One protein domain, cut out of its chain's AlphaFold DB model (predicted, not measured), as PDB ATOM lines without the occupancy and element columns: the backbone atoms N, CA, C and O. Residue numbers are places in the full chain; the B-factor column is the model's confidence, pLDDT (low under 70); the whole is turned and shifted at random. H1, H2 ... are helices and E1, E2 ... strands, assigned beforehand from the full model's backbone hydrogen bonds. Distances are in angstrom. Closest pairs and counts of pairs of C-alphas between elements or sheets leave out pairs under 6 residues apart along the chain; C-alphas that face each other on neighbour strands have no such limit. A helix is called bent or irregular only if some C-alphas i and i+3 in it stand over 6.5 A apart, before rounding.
ATOM      1  N   ALA A  95     199.763 190.478 189.576       77.88
ATOM      2  CA  ALA A  95     198.718 189.472 189.405       77.88
ATOM      3  C   ALA A  95     197.911 189.215 190.688       77.88
ATOM      4  O   ALA A  95     196.690 189.080 190.626       77.88
ATOM      5  N   PHE A  96     198.557 189.201 191.858       78.06
ATOM      6  CA  PHE A  96     197.852 189.095 193.139       78.06
ATOM      7  C   PHE A  96     196.954 190.303 193.420       78.06
ATOM      8  O   PHE A  96     195.878 190.130 193.987       78.06
ATOM      9  N   ALA A  97     197.348 191.509 193.001       74.62
ATOM     10  CA  ALA A  97     196.498 192.695 193.110       74.62
ATOM     11  C   ALA A  97     195.227 192.594 192.242       74.62
ATOM     12  O   ALA A  97     194.210 193.202 192.572       74.62
ATOM     13  N   GLU A  98     195.263 191.789 191.178       77.69
ATOM     14  CA  GLU A  98     194.117 191.470 190.319       77.69
ATOM     15  C   GLU A  98     193.371 190.188 190.739       77.69
ATOM     16  O   GLU A  98     192.631 189.615 189.939       77.69
ATOM     17  N   ASP A  99     193.578 189.704 191.970       79.62
ATOM     18  CA  ASP A  99     192.985 188.459 192.495       79.62
ATOM     19  C   ASP A  99     193.303 187.215 191.630       79.62
ATOM     20  O   ASP A  99     192.578 186.218 191.598       79.62
ATOM     21  N   THR A 100     194.421 187.257 190.895       80.56
ATOM     22  CA  THR A 100     194.909 186.121 190.112       80.56
ATOM     23  C   THR A 100     195.915 185.314 190.924       80.56
ATOM     24  O   THR A 100     197.047 185.737 191.154       80.56
ATOM     25  N   GLU A 101     195.536 184.094 191.300       82.88
ATOM     26  CA  GLU A 101     196.455 183.144 191.924       82.88
ATOM     27  C   GLU A 101     197.482 182.633 190.900       82.88
ATOM     28  O   GLU A 101     197.152 181.869 189.988       82.88
ATOM     29  N   VAL A 102     198.731 183.075 191.054       83.38
ATOM     30  CA  VAL A 102     199.872 182.648 190.238       83.38
ATOM     31  C   VAL A 102     200.411 181.303 190.719       83.38
ATOM     32  O   VAL A 102     200.818 181.153 191.878       83.38
ATOM     33  N   ARG A 103     200.495 180.337 189.801       84.50
ATOM     34  CA  ARG A 103     201.187 179.070 190.030       84.50
ATOM     35  C   ARG A 103     202.689 179.312 189.989       84.50
ATOM     36  O   ARG A 103     203.229 179.733 188.971       84.50
ATOM     37  N   ILE A 104     203.365 178.984 191.086       80.00
ATOM     38  CA  ILE A 104     204.823 179.061 191.168       80.00
ATOM     39  C   ILE A 104     205.361 177.698 191.557       80.00
ATOM     40  O   ILE A 104     205.008 177.172 192.613       80.00
ATOM     41  N   VAL A 105     206.211 177.151 190.692       84.06
ATOM     42  CA  VAL A 105     206.829 175.839 190.866       84.06
ATOM     43  C   VAL A 105     207.998 175.954 191.835       84.06
ATOM     44  O   VAL A 105     209.012 176.588 191.538       84.06
ATOM     45  N   GLU A 106     207.867 175.356 193.017       83.12
ATOM     46  CA  GLU A 106     208.895 175.477 194.047       83.12
ATOM     47  C   GLU A 106     210.060 174.511 193.783       83.12
ATOM     48  O   GLU A 106     209.914 173.289 193.908       83.12
ATOM     49  N   HIS A 226     190.797 164.638 181.020       79.44
ATOM     50  CA  HIS A 226     190.115 165.069 182.235       79.44
ATOM     51  C   HIS A 226     191.017 165.938 183.111       79.44
ATOM     52  O   HIS A 226     190.630 167.042 183.468       79.44
ATOM     53  N   GLN A 227     192.247 165.493 183.360       80.38
ATOM     54  CA  GLN A 227     193.215 166.247 184.147       80.38
ATOM     55  C   GLN A 227     193.503 167.627 183.547       80.38
ATOM     56  O   GLN A 227     193.616 168.622 184.260       80.38
ATOM     57  N   TRP A 228     193.637 167.691 182.224       85.56
ATOM     58  CA  TRP A 228     193.861 168.953 181.536       85.56
ATOM     59  C   TRP A 228     192.639 169.875 181.655       85.56
ATOM     60  O   TRP A 228     192.811 171.052 181.959       85.56
ATOM     61  N   LEU A 229     191.418 169.347 181.457       79.94
ATOM     62  CA  LEU A 229     190.172 170.104 181.655       79.94
ATOM     63  C   LEU A 229     190.088 170.675 183.068       79.94
ATOM     64  O   LEU A 229     189.824 171.860 183.207       79.94
ATOM     65  N   GLU A 230     190.335 169.860 184.094       82.81
ATOM     66  CA  GLU A 230     190.244 170.294 185.491       82.81
ATOM     67  C   GLU A 230     191.171 171.482 185.782       82.81
ATOM     68  O   GLU A 230     190.759 172.450 186.421       82.81
ATOM     69  N   GLU A 231     192.420 171.433 185.314       83.06
ATOM     70  CA  GLU A 231     193.376 172.527 185.513       83.06
ATOM     71  C   GLU A 231     193.006 173.773 184.697       83.06
ATOM     72  O   GLU A 231     193.093 174.897 185.199       83.06
ATOM     73  N   ALA A 232     192.526 173.584 183.468       81.00
ATOM     74  CA  ALA A 232     192.097 174.680 182.616       81.00
ATOM     75  C   ALA A 232     190.843 175.376 183.141       81.00
ATOM     76  O   ALA A 232     190.825 176.599 183.214       81.00
ATOM     77  N   GLU A 233     189.813 174.631 183.544       80.06
ATOM     78  CA  GLU A 233     188.555 175.180 184.055       80.06
ATOM     79  C   GLU A 233     188.773 176.012 185.320       80.06
ATOM     80  O   GLU A 233     188.237 177.115 185.415       80.06
ATOM     81  N   LYS A 234     189.625 175.556 186.252       80.75
ATOM     82  CA  LYS A 234     189.968 176.313 187.475       80.75
ATOM     83  C   LYS A 234     190.460 177.731 187.188       80.75
ATOM     84  O   LYS A 234     190.207 178.638 187.984       80.75
ATOM     85  N   VAL A 235     191.191 177.909 186.089       81.12
ATOM     86  CA  VAL A 235     191.832 179.180 185.740       81.12
ATOM     87  C   VAL A 235     191.019 179.970 184.726       81.12
ATOM     88  O   VAL A 235     190.820 181.170 184.903       81.12
ATOM     89  N   LEU A 236     190.518 179.310 183.688       79.00
ATOM     90  CA  LEU A 236     189.792 179.951 182.605       79.00
ATOM     91  C   LEU A 236     188.383 180.381 183.010       79.00
ATOM     92  O   LEU A 236     187.959 181.440 182.578       79.00
ATOM     93  N   LEU A 237     187.673 179.664 183.889       77.06
ATOM     94  CA  LEU A 237     186.338 180.105 184.331       77.06
ATOM     95  C   LEU A 237     186.358 181.444 185.084       77.06
ATOM     96  O   LEU A 237     185.332 182.113 185.172       77.06
ATOM     97  N   LYS A 238     187.512 181.834 185.637       73.50
ATOM     98  CA  LYS A 238     187.700 183.122 186.319       73.50
ATOM     99  C   LYS A 238     188.028 184.265 185.355       73.50
ATOM    100  O   LYS A 238     188.035 185.425 185.756       73.50
ATOM    101  N   ASP A 239     188.326 183.950 184.099       73.88
ATOM    102  CA  ASP A 239     188.639 184.929 183.072       73.88
ATOM    103  C   ASP A 239     187.343 185.506 182.490       73.88
ATOM    104  O   ASP A 239     186.468 184.776 182.024       73.88
ATOM    105  N   ARG A 240     187.218 186.837 182.513       71.56
ATOM    106  CA  ARG A 240     186.023 187.547 182.029       71.56
ATOM    107  C   ARG A 240     185.765 187.308 180.542       71.56
ATOM    108  O   ARG A 240     184.611 187.299 180.130       71.56
ATOM    109  N   ASP A 241     186.824 187.060 179.776       72.00
ATOM    110  CA  ASP A 241     186.765 186.807 178.337       72.00
ATOM    111  C   ASP A 241     186.851 185.304 178.026       72.00
ATOM    112  O   ASP A 241     187.375 184.895 176.980       72.00
ATOM    113  N   TYR A 242     186.446 184.446 178.964       72.69
ATOM    114  CA  TYR A 242     186.376 183.015 178.717       72.69
ATOM    115  C   TYR A 242     185.160 182.665 177.872       72.69
ATOM    116  O   TYR A 242     184.012 182.903 178.244       72.69
ATOM    117  N   VAL A 243     185.431 182.030 176.738       68.75
ATOM    118  CA  VAL A 243     184.411 181.391 175.921       68.75
ATOM    119  C   VAL A 243     184.524 179.898 176.166       68.75
ATOM    120  O   VAL A 243     185.512 179.277 175.772       68.75
ATOM    121  N   ALA A 244     183.521 179.333 176.839       65.94
ATOM    122  CA  ALA A 244     183.468 177.899 177.062       65.94
ATOM    123  C   ALA A 244     183.480 177.163 175.712       65.94
ATOM    124  O   ALA A 244     182.751 177.559 174.793       65.94
ATOM    125  N   PRO A 245     184.284 176.096 175.567       65.00
ATOM    126  CA  PRO A 245     184.244 175.294 174.360       65.00
ATOM    127  C   PRO A 245     182.834 174.702 174.193       65.00
ATOM    128  O   PRO A 245     182.182 174.364 175.188       65.00
ATOM    129  N   PRO A 246     182.340 174.539 172.953       66.94
ATOM    130  CA  PRO A 246     181.063 173.878 172.709       66.94
ATOM    131  C   PRO A 246     181.012 172.509 173.404       66.94
ATOM    132  O   PRO A 246     181.975 171.744 173.322       66.94
ATOM    133  N   ALA A 247     179.882 172.162 174.028       59.16
ATOM    134  CA  ALA A 247     179.720 170.916 174.794       59.16
ATOM    135  C   ALA A 247     180.025 169.631 173.987       59.16
ATOM    136  O   ALA A 247     180.362 168.601 174.561       59.16
ATOM    137  N   ASN A 248     179.970 169.709 172.652       60.00
ATOM    138  CA  ASN A 248     180.227 168.598 171.731       60.00
ATOM    139  C   ASN A 248     181.653 168.593 171.154       60.00
ATOM    140  O   ASN A 248     181.919 167.910 170.163       60.00
ATOM    141  N   THR A 249     182.578 169.373 171.715       63.12
ATOM    142  CA  THR A 249     183.940 169.449 171.182       63.12
ATOM    143  C   THR A 249     184.694 168.155 171.505       63.12
ATOM    144  O   THR A 249     185.129 167.915 172.632       63.12
ATOM    145  N   ALA A 250     184.859 167.304 170.488       64.75
ATOM    146  CA  ALA A 250     185.656 166.080 170.582       64.75
ATOM    147  C   ALA A 250     187.167 166.356 170.711       64.75
ATOM    148  O   ALA A 250     187.913 165.455 171.093       64.75
ATOM    149  N   LEU A 251     187.603 167.587 170.417       68.31
ATOM    150  CA  LEU A 251     189.010 167.983 170.433       68.31
ATOM    151  C   LEU A 251     189.632 167.805 171.815       68.31
ATOM    152  O   LEU A 251     188.995 168.002 172.859       68.31
ATOM    153  N   HIS A 252     190.905 167.432 171.806       72.06
ATOM    154  CA  HIS A 252     191.689 167.381 173.024       72.06
ATOM    155  C   HIS A 252     191.927 168.813 173.535       72.06
ATOM    156  O   HIS A 252     192.074 169.734 172.733       72.06
ATOM    157  N   PRO A 253     192.017 169.042 174.852       69.62
ATOM    158  CA  PRO A 253     192.194 170.385 175.387       69.62
ATOM    159  C   PRO A 253     193.360 171.197 174.824       69.62
ATOM    160  O   PRO A 253     193.215 172.352 174.424       69.62
ATOM    161  N   LYS A 254     194.491 170.511 174.671       76.12
ATOM    162  CA  LYS A 254     195.704 170.997 174.005       76.12
ATOM    163  C   LYS A 254     195.465 171.507 172.569       76.12
ATOM    164  O   LYS A 254     196.226 172.335 172.086       76.12
ATOM    165  N   GLU A 255     194.431 171.018 171.883       80.44
ATOM    166  CA  GLU A 255     194.075 171.411 170.513       80.44
ATOM    167  C   GLU A 255     193.118 172.607 170.486       80.44
ATOM    168  O   GLU A 255     193.192 173.417 169.564       80.44
ATOM    169  N   PHE A 256     192.228 172.752 171.478       77.31
ATOM    170  CA  PHE A 256     191.289 173.876 171.485       77.31
ATOM    171  C   PHE A 256     191.942 175.175 171.957       77.31
ATOM    172  O   PHE A 256     191.606 176.234 171.436       77.31
ATOM    173  N   VAL A 257     192.873 175.137 172.914       79.94
ATOM    174  CA  VAL A 257     193.425 176.381 173.479       79.94
ATOM    175  C   VAL A 257     194.045 177.300 172.431       79.94
ATOM    176  O   VAL A 257     193.660 178.469 172.405       79.94
ATOM    177  N   PRO A 258     194.887 176.822 171.498       78.75
ATOM    178  CA  PRO A 258     195.418 177.681 170.442       78.75
ATOM    179  C   PRO A 258     194.348 178.246 169.491       78.75
ATOM    180  O   PRO A 258     194.574 179.287 168.876       78.75
ATOM    181  N   LEU A 259     193.195 177.576 169.353       78.62
ATOM    182  CA  LEU A 259     192.101 178.015 168.478       78.62
ATOM    183  C   LEU A 259     191.316 179.188 169.078       78.62
ATOM    184  O   LEU A 259     190.936 180.104 168.351       78.62
ATOM    185  N   TRP A 260     191.085 179.166 170.393       77.25
ATOM    186  CA  TRP A 260     190.237 180.142 171.091       77.25
ATOM    187  C   TRP A 260     191.031 181.223 171.825       77.25
ATOM    188  O   TRP A 260     190.546 182.335 172.028       77.25
ATOM    189  N   HIS A 261     192.275 180.927 172.191       81.25
ATOM    190  CA  HIS A 261     193.179 181.852 172.856       81.25
ATOM    191  C   HIS A 261     194.427 182.000 171.996       81.25
ATOM    192  O   HIS A 261     195.345 181.184 172.052       81.25
ATOM    193  N   ARG A 262     194.471 183.043 171.161       85.50
ATOM    194  CA  ARG A 262     195.662 183.310 170.346       85.50
ATOM    195  C   ARG A 262     196.863 183.575 171.251       85.50
ATOM    196  O   ARG A 262     196.746 184.268 172.261       85.50
ATOM    197  N   ALA A 263     198.000 183.004 170.873       89.62
ATOM    198  CA  ALA A 263     199.266 183.268 171.536       89.62
ATOM    199  C   ALA A 263     199.662 184.736 171.314       89.62
ATOM    200  O   ALA A 263     199.597 185.243 170.191       89.62
ATOM    201  N   ASP A 264     200.056 185.412 172.386       89.94
ATOM    202  CA  ASP A 264     200.563 186.774 172.350       89.94
ATOM    203  C   ASP A 264     201.947 186.772 171.698       89.94
ATOM    204  O   ASP A 264     202.891 186.164 172.209       89.94
ATOM    205  N   THR A 265     202.084 187.452 170.566       87.88
ATOM    206  CA  THR A 265     203.329 187.504 169.792       87.88
ATOM    207  C   THR A 265     204.485 188.156 170.547       87.88
ATOM    208  O   THR A 265     205.639 187.826 170.287       87.88
ATOM    209  N   HIS A 266     204.204 189.064 171.486       87.81
ATOM    210  CA  HIS A 266     205.212 189.716 172.320       87.81
ATOM    211  C   HIS A 266     205.599 188.886 173.543       87.81
ATOM    212  O   HIS A 266     206.583 189.216 174.195       87.81
ATOM    213  N   CYS A 267     204.881 187.815 173.863       88.50
ATOM    214  CA  CYS A 267     205.225 186.913 174.965       88.50
ATOM    215  C   CYS A 267     205.494 185.477 174.513       88.50
ATOM    216  O   CYS A 267     205.789 184.613 175.338       88.50
ATOM    217  N   SER A 268     205.435 185.235 173.206       89.81
ATOM    218  CA  SER A 268     205.700 183.943 172.584       89.81
ATOM    219  C   SER A 268     207.013 183.984 171.813       89.81
ATOM    220  O   SER A 268     207.448 185.030 171.330       89.81
ATOM    221  N   SER A 269     207.682 182.840 171.719       88.44
ATOM    222  CA  SER A 269     208.989 182.734 171.077       88.44
ATOM    223  C   SER A 269     209.202 181.350 170.478       88.44
ATOM    224  O   SER A 269     208.540 180.381 170.854       88.44
ATOM    225  N   ALA A 270     210.130 181.258 169.534       87.25
ATOM    226  CA  ALA A 270     210.631 179.996 169.019       87.25
ATOM    227  C   ALA A 270     212.160 180.047 168.953       87.25
ATOM    228  O   ALA A 270     212.740 181.103 168.705       87.25
ATOM    229  N   CYS A 271     212.805 178.907 169.173       81.38
ATOM    230  CA  CYS A 271     214.257 178.733 169.116       81.38
ATOM    231  C   CYS A 271     214.612 177.439 168.362       81.38
ATOM    232  O   CYS A 271     213.839 176.476 168.368       81.38
ATOM    233  N   GLY A 272     215.771 177.441 167.689       69.12
ATOM    234  CA  GLY A 272     216.301 176.362 166.835       69.12
ATOM    235  C   GLY A 272     217.787 176.053 167.106       69.12
ATOM    236  O   GLY A 272     218.428 176.773 167.863       69.12
ATOM    237  N   SER A 273     218.291 174.954 166.531       58.12
ATOM    238  CA  SER A 273     219.274 174.030 167.133       58.12
ATOM    239  C   SER A 273     220.745 174.468 167.335       58.12
ATOM    240  O   SER A 273     221.354 175.150 166.517       58.12
ATOM    241  N   ASP A 274     221.303 173.878 168.404       50.50
ATOM    242  CA  ASP A 274     222.696 173.488 168.717       50.50
ATOM    243  C   ASP A 274     223.703 174.473 169.336       50.50
ATOM    244  O   ASP A 274     224.690 173.994 169.893       50.50
ATOM    245  N   LEU A 275     223.483 175.793 169.359       44.97
ATOM    246  CA  LEU A 275     224.450 176.711 170.011       44.97
ATOM    247  C   LEU A 275     223.847 177.766 170.943       44.97
ATOM    248  O   LEU A 275     224.578 178.364 171.729       44.97
ATOM    249  N   GLU A 276     222.527 177.946 170.940       48.97
ATOM    250  CA  GLU A 276     221.850 178.857 171.863       48.97
ATOM    251  C   GLU A 276     220.778 178.092 172.639       48.97
ATOM    252  O   GLU A 276     219.682 177.817 172.154       48.97
ATOM    253  N   ALA A 277     221.117 177.706 173.868       50.94
ATOM    254  CA  ALA A 277     220.185 177.147 174.836       50.94
ATOM    255  C   ALA A 277     219.006 178.102 175.019       50.94
ATOM    256  O   ALA A 277     219.218 179.049 175.751       50.94
ATOM    257  N   CYS A 278     217.839 177.867 174.389       61.19
ATOM    258  CA  CYS A 278     216.627 178.716 174.361       61.19
ATOM    259  C   CYS A 278     216.524 179.744 175.510       61.19
ATOM    260  O   CYS A 278     215.715 179.569 176.426       61.19
ATOM    261  N   PRO A 279     217.309 180.838 175.488       56.25
ATOM    262  CA  PRO A 279     217.462 181.685 176.666       56.25
ATOM    263  C   PRO A 279     216.387 182.773 176.657       56.25
ATOM    264  O   PRO A 279     216.153 183.444 177.657       56.25
ATOM    265  N   ASN A 280     215.701 182.889 175.518       55.56
ATOM    266  CA  ASN A 280     214.791 183.951 175.135       55.56
ATOM    267  C   ASN A 280     213.322 183.579 175.359       55.56
ATOM    268  O   ASN A 280     212.447 184.243 174.801       55.56
ATOM    269  N   ALA A 281     213.033 182.541 176.155       62.19
ATOM    270  CA  ALA A 281     211.685 182.354 176.678       62.19
ATOM    271  C   ALA A 281     211.362 183.591 177.523       62.19
ATOM    272  O   ALA A 281     211.813 183.718 178.664       62.19
ATOM    273  N   ARG A 282     210.653 184.550 176.914       73.38
ATOM    274  CA  ARG A 282     210.296 185.816 177.552       73.38
ATOM    275  C   ARG A 282     209.608 185.491 178.864       73.38
ATOM    276  O   ARG A 282     208.699 184.667 178.882       73.38
ATOM    277  N   ASN A 283     210.027 186.122 179.954       81.00
ATOM    278  CA  ASN A 283     209.503 185.815 181.283       81.00
ATOM    279  C   ASN A 283     208.138 186.478 181.532       81.00
ATOM    280  O   ASN A 283     207.915 187.093 182.570       81.00
ATOM    281  N   CYS A 284     207.245 186.402 180.546       89.12
ATOM    282  CA  CYS A 284     205.885 186.881 180.692       89.12
ATOM    283  C   CYS A 284     205.110 185.969 181.636       89.12
ATOM    284  O   CYS A 284     205.280 184.744 181.619       89.12
ATOM    285  N   LEU A 285     204.223 186.580 182.412       90.12
ATOM    286  CA  LEU A 285     203.196 185.874 183.155       90.12
ATOM    287  C   LEU A 285     201.996 185.662 182.233       90.12
ATOM    288  O   LEU A 285     201.472 186.621 181.667       90.12
ATOM    289  N   CYS A 286     201.557 184.419 182.085       90.69
ATOM    290  CA  CYS A 286     200.514 184.039 181.139       90.69
ATOM    291  C   CYS A 286     199.338 183.407 181.869       90.69
ATOM    292  O   CYS A 286     199.531 182.644 182.819       90.69
ATOM    293  N   ARG A 287     198.120 183.644 181.373       90.31
ATOM    294  CA  ARG A 287     196.945 182.879 181.806       90.31
ATOM    295  C   ARG A 287     197.137 181.402 181.470       90.31
ATOM    296  O   ARG A 287     196.887 180.555 182.324       90.31
ATOM    297  N   ILE A 288     197.638 181.104 180.268       92.00
ATOM    298  CA  ILE A 288     198.135 179.776 179.888       92.00
ATOM    299  C   ILE A 288     199.506 179.935 179.237       92.00
ATOM    300  O   ILE A 288     199.642 180.599 178.213       92.00
ATOM    301  N   ALA A 289     200.515 179.314 179.827       92.94
ATOM    302  CA  ALA A 289     201.856 179.196 179.282       92.94
ATOM    303  C   ALA A 289     202.048 177.780 178.727       92.94
ATOM    304  O   ALA A 289     201.736 176.798 179.404       92.94
ATOM    305  N   HIS A 290     202.572 177.667 177.509       94.06
ATOM    306  CA  HIS A 290     202.834 176.395 176.836       94.06
ATOM    307  C   HIS A 290     204.253 176.368 176.298       94.06
ATOM    308  O   HIS A 290     204.653 177.252 175.552       94.06
ATOM    309  N   ALA A 291     205.016 175.341 176.642       93.06
ATOM    310  CA  ALA A 291     206.296 175.048 176.021       93.06
ATOM    311  C   ALA A 291     206.193 173.722 175.272       93.06
ATOM    312  O   ALA A 291     205.798 172.721 175.861       93.06
ATOM    313  N   LYS A 292     206.593 173.698 174.001       93.69
ATOM    314  CA  LYS A 292     206.688 172.489 173.181       93.69
ATOM    315  C   LYS A 292     208.061 172.407 172.532       93.69
ATOM    316  O   LYS A 292     208.488 173.356 171.883       93.69
ATOM    317  N   CYS A 293     208.726 171.268 172.655       91.94
ATOM    318  CA  CYS A 293     210.045 171.032 172.086       91.94
ATOM    319  C   CYS A 293     210.082 169.740 171.283       91.94
ATOM    320  O   CYS A 293     209.603 168.705 171.743       91.94
ATOM    321  N   ASN A 294     210.711 169.796 170.114       92.25
ATOM    322  CA  ASN A 294     211.049 168.619 169.332       92.25
ATOM    323  C   ASN A 294     212.464 168.167 169.696       92.25
ATOM    324  O   ASN A 294     213.436 168.894 169.470       92.25
ATOM    325  N   VAL A 295     212.589 166.967 170.257       89.88
ATOM    326  CA  VAL A 295     213.863 166.418 170.724       89.88
ATOM    327  C   VAL A 295     214.229 165.139 169.989       89.88
ATOM    328  O   VAL A 295     213.414 164.243 169.780       89.88
ATOM    329  N   GLN A 296     215.492 165.037 169.600       90.69
ATOM    330  CA  GLN A 296     216.085 163.843 169.027       90.69
ATOM    331  C   GLN A 296     216.917 163.140 170.094       90.69
ATOM    332  O   GLN A 296     217.875 163.698 170.614       90.69
ATOM    333  N   VAL A 297     216.577 161.892 170.393       88.44
ATOM    334  CA  VAL A 297     217.301 161.083 171.378       88.44
ATOM    335  C   VAL A 297     218.106 160.030 170.633       88.44
ATOM    336  O   VAL A 297     217.588 159.355 169.737       88.44
ATOM    337  N   LYS A 298     219.379 159.868 170.993       88.31
ATOM    338  CA  LYS A 298     220.255 158.850 170.411       88.31
ATOM    339  C   LYS A 298     219.644 157.459 170.602       88.31
ATOM    340  O   LYS A 298     219.311 157.050 171.713       88.31
ATOM    341  N   GLY A 299     219.513 156.722 169.501       86.00
ATOM    342  CA  GLY A 299     218.924 155.381 169.482       86.00
ATOM    343  C   GLY A 299     217.408 155.343 169.255       86.00
ATOM    344  O   GLY A 299     216.877 154.256 169.061       86.00
ATOM    345  N   LEU A 300     216.716 156.488 169.219       86.50
ATOM    346  CA  LEU A 300     215.341 156.559 168.724       86.50
ATOM    347  C   LEU A 300     215.332 156.957 167.247       86.50
ATOM    348  O   LEU A 300     216.003 157.903 166.838       86.50
ATOM    349  N   SER A 301     214.554 156.234 166.441       85.69
ATOM    350  CA  SER A 301     214.441 156.478 164.997       85.69
ATOM    351  C   SER A 301     213.627 157.725 164.655       85.69
ATOM    352  O   SER A 301     213.783 158.278 163.569       85.69
ATOM    353  N   LYS A 302     212.764 158.175 165.570       89.38
ATOM    354  CA  LYS A 302     211.908 159.350 165.397       89.38
ATOM    355  C   LYS A 302     212.161 160.367 166.512       89.38
ATOM    356  O   LYS A 302     212.386 159.950 167.651       89.38
ATOM    357  N   PRO A 303     212.107 161.675 166.203       89.69
ATOM    358  CA  PRO A 303     212.046 162.710 167.224       89.69
ATOM    359  C   PRO A 303     210.808 162.542 168.107       89.69
ATOM    360  O   PRO A 303     209.784 162.024 167.656       89.69
ATOM    361  N   LEU A 304     210.907 163.021 169.340       90.94
ATOM    362  CA  LEU A 304     209.806 163.106 170.286       90.94
ATOM    363  C   LEU A 304     209.385 164.562 170.435       90.94
ATOM    364  O   LEU A 304     210.232 165.449 170.533       90.94
ATOM    365  N   ASP A 305     208.080 164.790 170.482       91.31
ATOM    366  CA  ASP A 305     207.533 166.059 170.933       91.31
ATOM    367  C   ASP A 305     207.301 165.952 172.434       91.31
ATOM    368  O   ASP A 305     206.571 165.077 172.894       91.31
ATOM    369  N   ILE A 306     207.926 166.842 173.190       91.88
ATOM    370  CA  ILE A 306     207.671 166.982 174.617       91.88
ATOM    371  C   ILE A 306     207.078 168.348 174.883       91.88
ATOM    372  O   ILE A 306     207.372 169.321 174.183       91.88
ATOM    373  N   GLU A 307     206.249 168.434 175.907       93.50
ATOM    374  CA  GLU A 307     205.575 169.676 176.220       93.50
ATOM    375  C   GLU A 307     205.302 169.836 177.706       93.50
ATOM    376  O   GLU A 307     205.200 168.870 178.463       93.50
ATOM    377  N   SER A 308     205.167 171.093 178.103       93.81
ATOM    378  CA  SER A 308     204.756 171.496 179.432       93.81
ATOM    379  C   SER A 308     203.754 172.636 179.337       93.81
ATOM    380  O   SER A 308     203.839 173.489 178.454       93.81
ATOM    381  N   TRP A 309     202.793 172.626 180.247       93.88
ATOM    382  CA  TRP A 309     201.706 173.579 180.334       93.88
ATOM    383  C   TRP A 309     201.623 174.114 181.762       93.88
ATOM    384  O   TRP A 309     201.702 173.353 182.728       93.88
ATOM    385  N   GLY A 310     201.405 175.418 181.893       92.25
ATOM    386  CA  GLY A 310     201.135 176.072 183.167       92.25
ATOM    387  C   GLY A 310     199.972 177.041 183.043       92.25
ATOM    388  O   GLY A 310     199.814 177.712 182.028       92.25
ATOM    389  N   PHE A 311     199.165 177.118 184.094       90.88
ATOM    390  CA  PHE A 311     198.028 178.026 184.186       90.88
ATOM    391  C   PHE A 311     198.339 179.101 185.228       90.88
ATOM    392  O   PHE A 311     198.833 178.764 186.305       90.88
ATOM    393  N   ASN A 312     198.097 180.375 184.898       90.81
ATOM    394  CA  ASN A 312     198.595 181.535 185.652       90.81
ATOM    395  C   ASN A 312     200.081 181.380 185.998       90.81
ATOM    396  O   ASN A 312     200.460 181.416 187.166       90.81
ATOM    397  N   ALA A 313     200.912 181.114 184.997       90.75
ATOM    398  CA  ALA A 313     202.302 180.729 185.193       90.75
ATOM    399  C   ALA A 313     203.217 181.552 184.297       90.75
ATOM    400  O   ALA A 313     202.813 182.026 183.229       90.75
ATOM    401  N   ARG A 314     204.468 181.717 184.727       89.06
ATOM    402  CA  ARG A 314     205.478 182.331 183.873       89.06
ATOM    403  C   ARG A 314     205.930 181.354 182.812       89.06
ATOM    404  O   ARG A 314     206.132 180.170 183.086       89.06
ATOM    405  N   MET A 315     206.196 181.874 181.622       88.81
ATOM    406  CA  MET A 315     206.760 181.068 180.542       88.81
ATOM    407  C   MET A 315     208.080 180.398 180.928       88.81
ATOM    408  O   MET A 315     208.307 179.246 180.563       88.81
ATOM    409  N   GLN A 316     208.937 181.090 181.685       86.25
ATOM    410  CA  GLN A 316     210.216 180.537 182.125       86.25
ATOM    411  C   GLN A 316     210.039 179.359 183.089       86.25
ATOM    412  O   GLN A 316     210.814 178.404 183.019       86.25
ATOM    413  N   ASP A 317     209.027 179.410 183.959       87.19
ATOM    414  CA  ASP A 317     208.734 178.327 184.898       87.19
ATOM    415  C   ASP A 317     208.226 177.101 184.138       87.19
ATOM    416  O   ASP A 317     208.756 176.011 184.326       87.19
ATOM    417  N   VAL A 318     207.289 177.291 183.202       91.75
ATOM    418  CA  VAL A 318     206.760 176.210 182.351       91.75
ATOM    419  C   VAL A 318     207.846 175.590 181.476       91.75
ATOM    420  O   VAL A 318     207.971 174.371 181.403       91.75
ATOM    421  N   PHE A 319     208.691 176.404 180.844       90.56
ATOM    422  CA  PHE A 319     209.826 175.886 180.086       90.56
ATOM    423  C   PHE A 319     210.824 175.152 180.996       90.56
ATOM    424  O   PHE A 319     211.315 174.077 180.655       90.56
ATOM    425  N   GLY A 320     211.074 175.692 182.192       88.56
ATOM    426  CA  GLY A 320     211.935 175.109 183.219       88.56
ATOM    427  C   GLY A 320     211.404 173.819 183.847       88.56
ATOM    428  O   GLY A 320     212.147 173.153 184.561       88.56
ATOM    429  N   MET A 321     210.162 173.424 183.573       90.25
ATOM    430  CA  MET A 321     209.650 172.112 183.967       90.25
ATOM    431  C   MET A 321     210.172 170.990 183.064       90.25
ATOM    432  O   MET A 321     210.140 169.840 183.486       90.25
ATOM    433  N   LEU A 322     210.670 171.292 181.859       91.44
ATOM    434  CA  LEU A 322     211.163 170.290 180.912       91.44
ATOM    435  C   LEU A 322     212.580 169.808 181.264       91.44
ATOM    436  O   LEU A 322     213.515 170.601 181.416       91.44
ATOM    437  N   SER A 323     212.772 168.490 181.297       91.44
ATOM    438  CA  SER A 323     214.068 167.846 181.558       91.44
ATOM    439  C   SER A 323     214.907 167.657 180.284       91.44
ATOM    440  O   SER A 323     215.358 166.552 179.979       91.44
ATOM    441  N   ILE A 324     215.143 168.746 179.543       88.88
ATOM    442  CA  ILE A 324     215.928 168.758 178.291       88.88
ATOM    443  C   ILE A 324     217.104 169.734 178.319       88.88
ATOM    444  O   ILE A 324     217.102 170.656 179.148       88.88
ATOM    445  N   PRO A 325     218.082 169.577 177.398       84.44
ATOM    446  CA  PRO A 325     219.112 170.585 177.173       84.44
ATOM    447  C   PRO A 325     218.514 171.979 176.974       84.44
ATOM    448  O   PRO A 325     217.493 172.147 176.303       84.44
ATOM    449  N   GLY A 326     219.153 172.987 177.567       80.75
ATOM    450  CA  GLY A 326     218.712 174.386 177.519       80.75
ATOM    451  C   GLY A 326     217.558 174.749 178.462       80.75
ATOM    452  O   GLY A 326     217.476 175.899 178.884       80.75
ATOM    453  N   ALA A 327     216.745 173.781 178.885       86.94
ATOM    454  CA  ALA A 327     215.784 173.946 179.972       86.94
ATOM    455  C   ALA A 327     216.436 173.545 181.309       86.94
ATOM    456  O   ALA A 327     217.461 174.116 181.711       86.94
ATOM    457  N   ASN A 328     215.871 172.557 182.005       89.88
ATOM    458  CA  ASN A 328     216.310 172.165 183.338       89.88
ATOM    459  C   ASN A 328     217.385 171.072 183.360       89.88
ATOM    460  O   ASN A 328     217.985 170.854 184.406       89.88
ATOM    461  N   ALA A 329     217.671 170.379 182.259       89.12
ATOM    462  CA  ALA A 329     218.712 169.355 182.286       89.12
ATOM    463  C   ALA A 329     220.123 169.963 182.227       89.12
ATOM    464  O   ALA A 329     220.336 171.006 181.600       89.12
ATOM    465  N   LYS A 330     221.085 169.322 182.900       90.00
ATOM    466  CA  LYS A 330     222.516 169.647 182.794       90.00
ATOM    467  C   LYS A 330     223.094 169.027 181.527       90.00
ATOM    468  O   LYS A 330     222.824 167.863 181.247       90.00
ATOM    469  N   ASP A 331     223.968 169.763 180.849       83.75
ATOM    470  CA  ASP A 331     224.481 169.382 179.528       83.75
ATOM    471  C   ASP A 331     225.161 168.002 179.532       83.75
ATOM    472  O   ASP A 331     224.815 167.147 178.717       83.75
ATOM    473  N   ALA A 332     226.016 167.728 180.527       81.44
ATOM    474  CA  ALA A 332     226.702 166.440 180.689       81.44
ATOM    475  C   ALA A 332     225.748 165.241 180.878       81.44
ATOM    476  O   ALA A 332     226.090 164.108 180.554       81.44
ATOM    477  N   ALA A 333     224.539 165.466 181.403       78.94
ATOM    478  CA  ALA A 333     223.549 164.407 181.601       78.94
ATOM    479  C   ALA A 333     222.690 164.148 180.353       78.94
ATOM    480  O   ALA A 333     221.904 163.200 180.334       78.94
ATOM    481  N   THR A 334     222.811 164.990 179.324       82.31
ATOM    482  CA  THR A 334     221.939 164.992 178.146       82.31
ATOM    483  C   THR A 334     222.699 165.023 176.828       82.31
ATOM    484  O   THR A 334     222.120 165.375 175.809       82.31
ATOM    485  N   GLU A 335     223.964 164.603 176.806       85.06
ATOM    486  CA  GLU A 335     224.782 164.521 175.582       85.06
ATOM    487  C   GLU A 335     224.145 163.648 174.482       85.06
ATOM    488  O   GLU A 335     224.420 163.802 173.293       85.06
ATOM    489  N   HIS A 336     223.270 162.715 174.865       86.56
ATOM    490  CA  HIS A 336     222.507 161.860 173.954       86.56
ATOM    491  C   HIS A 336     221.161 162.451 173.515       86.56
ATOM    492  O   HIS A 336     220.411 161.766 172.815       86.56
ATOM    493  N   ILE A 337     220.828 163.674 173.931       87.44
ATOM    494  CA  ILE A 337     219.587 164.379 173.600       87.44
ATOM    495  C   ILE A 337     219.946 165.653 172.842       87.44
ATOM    496  O   ILE A 337     220.710 166.481 173.322       87.44
ATOM    497  N   GLN A 338     219.335 165.843 171.681       86.62
ATOM    498  CA  GLN A 338     219.474 167.050 170.879       86.62
ATOM    499  C   GLN A 338     218.116 167.744 170.760       86.62
ATOM    500  O   GLN A 338     217.155 167.163 170.253       86.62
ATOM    501  N   THR A 339     218.028 168.994 171.206       87.19
ATOM    502  CA  THR A 339     216.821 169.817 171.056       87.19
ATOM    503  C   THR A 339     216.827 170.466 169.673       87.19
ATOM    504  O   THR A 339     217.617 171.367 169.410       87.19
ATOM    505  N   LYS A 340     215.952 170.004 168.772       87.62
ATOM    506  CA  LYS A 340     215.886 170.486 167.381       87.62
ATOM    507  C   LYS A 340     215.240 171.860 167.290       87.62
ATOM    508  O   LYS A 340     215.747 172.756 166.621       87.62
ATOM    509  N   ASN A 341     214.098 172.008 167.946       90.00
ATOM    510  CA  ASN A 341     213.407 173.278 168.081       90.00
ATOM    511  C   ASN A 341     212.578 173.280 169.362       90.00
ATOM    512  O   ASN A 341     212.169 172.226 169.850       90.00
ATOM    513  N   CYS A 342     212.319 174.474 169.878       90.81
ATOM    514  CA  CYS A 342     211.302 174.696 170.889       90.81
ATOM    515  C   CYS A 342     210.452 175.900 170.512       90.81
ATOM    516  O   CYS A 342     210.922 176.854 169.892       90.81
ATOM    517  N   ARG A 343     209.196 175.857 170.934       91.62
ATOM    518  CA  ARG A 343     208.229 176.935 170.843       91.62
ATOM    519  C   ARG A 343     207.630 177.158 172.223       91.62
ATOM    520  O   ARG A 343     207.246 176.205 172.894       91.62
ATOM    521  N   THR A 344     207.566 178.413 172.633       91.81
ATOM    522  CA  THR A 344     206.902 178.849 173.858       91.81
ATOM    523  C   THR A 344     205.762 179.779 173.482       91.81
ATOM    524  O   THR A 344     206.023 180.828 172.894       91.81
ATOM    525  N   ASP A 345     204.531 179.422 173.816       93.06
ATOM    526  CA  ASP A 345     203.336 180.208 173.537       93.06
ATOM    527  C   ASP A 345     202.724 180.720 174.847       93.06
ATOM    528  O   ASP A 345     202.419 179.954 175.763       93.06
ATOM    529  N   CYS A 346     202.538 182.036 174.927       92.56
ATOM    530  CA  CYS A 346     201.850 182.699 176.028       92.56
ATOM    531  C   CYS A 346     200.442 183.075 175.577       92.56
ATOM    532  O   CYS A 346     200.267 183.989 174.774       92.56
ATOM    533  N   HIS A 347     199.422 182.388 176.075       90.75
ATOM    534  CA  HIS A 347     198.031 182.699 175.765       90.75
ATOM    535  C   HIS A 347     197.467 183.616 176.852       90.75
ATOM    536  O   HIS A 347     197.428 183.236 178.026       90.75
ATOM    537  N   LYS A 348     197.026 184.814 176.437       87.94
ATOM    538  CA  LYS A 348     196.588 185.922 177.305       87.94
ATOM    539  C   LYS A 348     197.666 186.312 178.328       87.94
ATOM    540  O   LYS A 348     197.674 185.828 179.463       87.94
ATOM    541  N   ALA A 349     198.592 187.175 177.910       88.56
ATOM    542  CA  ALA A 349     199.594 187.735 178.807       88.56
ATOM    543  C   ALA A 349     198.908 188.539 179.926       88.56
ATOM    544  O   ALA A 349     198.076 189.402 179.664       88.56
ATOM    545  N   LEU A 350     199.254 188.218 181.169       86.00
ATOM    546  CA  LEU A 350     198.823 188.930 182.374       86.00
ATOM    547  C   LEU A 350     199.833 190.005 182.755       86.00
ATOM    548  O   LEU A 350     199.480 191.028 183.326       86.00
ATOM    549  N   TRP A 351     201.103 189.762 182.433       83.44
ATOM    550  CA  TRP A 351     202.170 190.720 182.647       83.44
ATOM    551  C   TRP A 351     203.339 190.461 181.698       83.44
ATOM    552  O   TRP A 351     203.709 189.309 181.445       83.44
ATOM    553  N   SER A 352     203.955 191.540 181.224       78.19
ATOM    554  CA  SER A 352     205.193 191.517 180.452       78.19
ATOM    555  C   SER A 352     206.126 192.637 180.922       78.19
ATOM    556  O   SER A 352     205.726 193.795 181.032       78.19
TER     557      SER A 352
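Overview. This is residues 95 to 106 and 226 to 352 of the 354 residues of an uncharacterized protein of Gregarina niphandrodes (UniProt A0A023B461). A twisted antiparallel sheet of three long strands, E4, E2 and E3, with short E1 at one edge, bends sharply at one end. Short H3 packs on one face, while H1 and H2 lie over the opposite face near the bent end, and residues 246 to 251 stick out. The printed part has 139 residues, with three named helices and four named strands in the order H1 H2 E1 E2 E3 H3 E4; the sheet runs E1 E4 E2 E3. The class is mixed, helices and strands, with under half of the residues in named elements. The whole is compact, with a radius of gyration of the C-alphas of 15.8 A and spans of 45 by 36 by 27 A.

Along the chain. Residues 95 to 106 hold no named element. After the cut, H1, residues 226 to 236, begins with C-alpha 226 at (190.115, 165.069, 182.235) and is 14.9 A long. H2 is residues 253 to 260, and E1 is residues 269 to 272. E2, residues 285 to 297, is 30.9 A long; E3, residues 304 to 314, is 23.9 A. H3 is residues 315 to 320. E4, residues 337 to 351, is 32.8 A long and ends with C-alpha 351 at (202.170, 190.720, 182.647). E2 bends by 85 degrees at residue 288, E3 by 104 degrees at 311 and E4 by 87 degrees at 348.

Arrangement. In the sheet, E2 and E3 form a hairpin, with N 291 and O 308 2.8 A apart. E4 and E2 are antiparallel, with N 292 and O 343 at 2.8 A. E1 and E4 are antiparallel, with N 271 and O 342 at 2.9 A. H3 is over E2 at a height over the sheet of 6.8 A; the closest C-alphas are those of Ala 289 and Met 315, 5.4 A. E3, H3 and E4 form a split strand-helix-strand unit, two strands running the same way with E2 between them, with a right-handed crossover. H1 and H2 are on the opposite face, giving three layers. H1 is over E3, with the C-alphas of Val 235 and Phe 311 closest at 6.5 A. H2 is only just over E4 and E2, with 3 C-alphas falling on each; its closest C-alpha pair with E4 is Pro 258 and His 347, 7.8 A. H1 and H2 are close but not clearly touching, with the C-alphas of Trp 228 and Pro 253 closest at 6.5 A. Every O i to N i+4 pair is within hydrogen-bond range in H3, 6 of 7 in H1 and 2 of 4 in H2.

Size, cuts and confidence. The C-alphas farthest apart are those of Ala 97 and Gly 299, 49.5 A. Residues 107 to 225 are not printed, and C-alphas 106 and 226 are 24.5 A apart across the cut. The links H1 to H2, E1 to E2 and H3 to E4 are long. The mean pLDDT of the printed part is 81.9; it is under 70 at residues 243 to 251, 253 and 272 to 281.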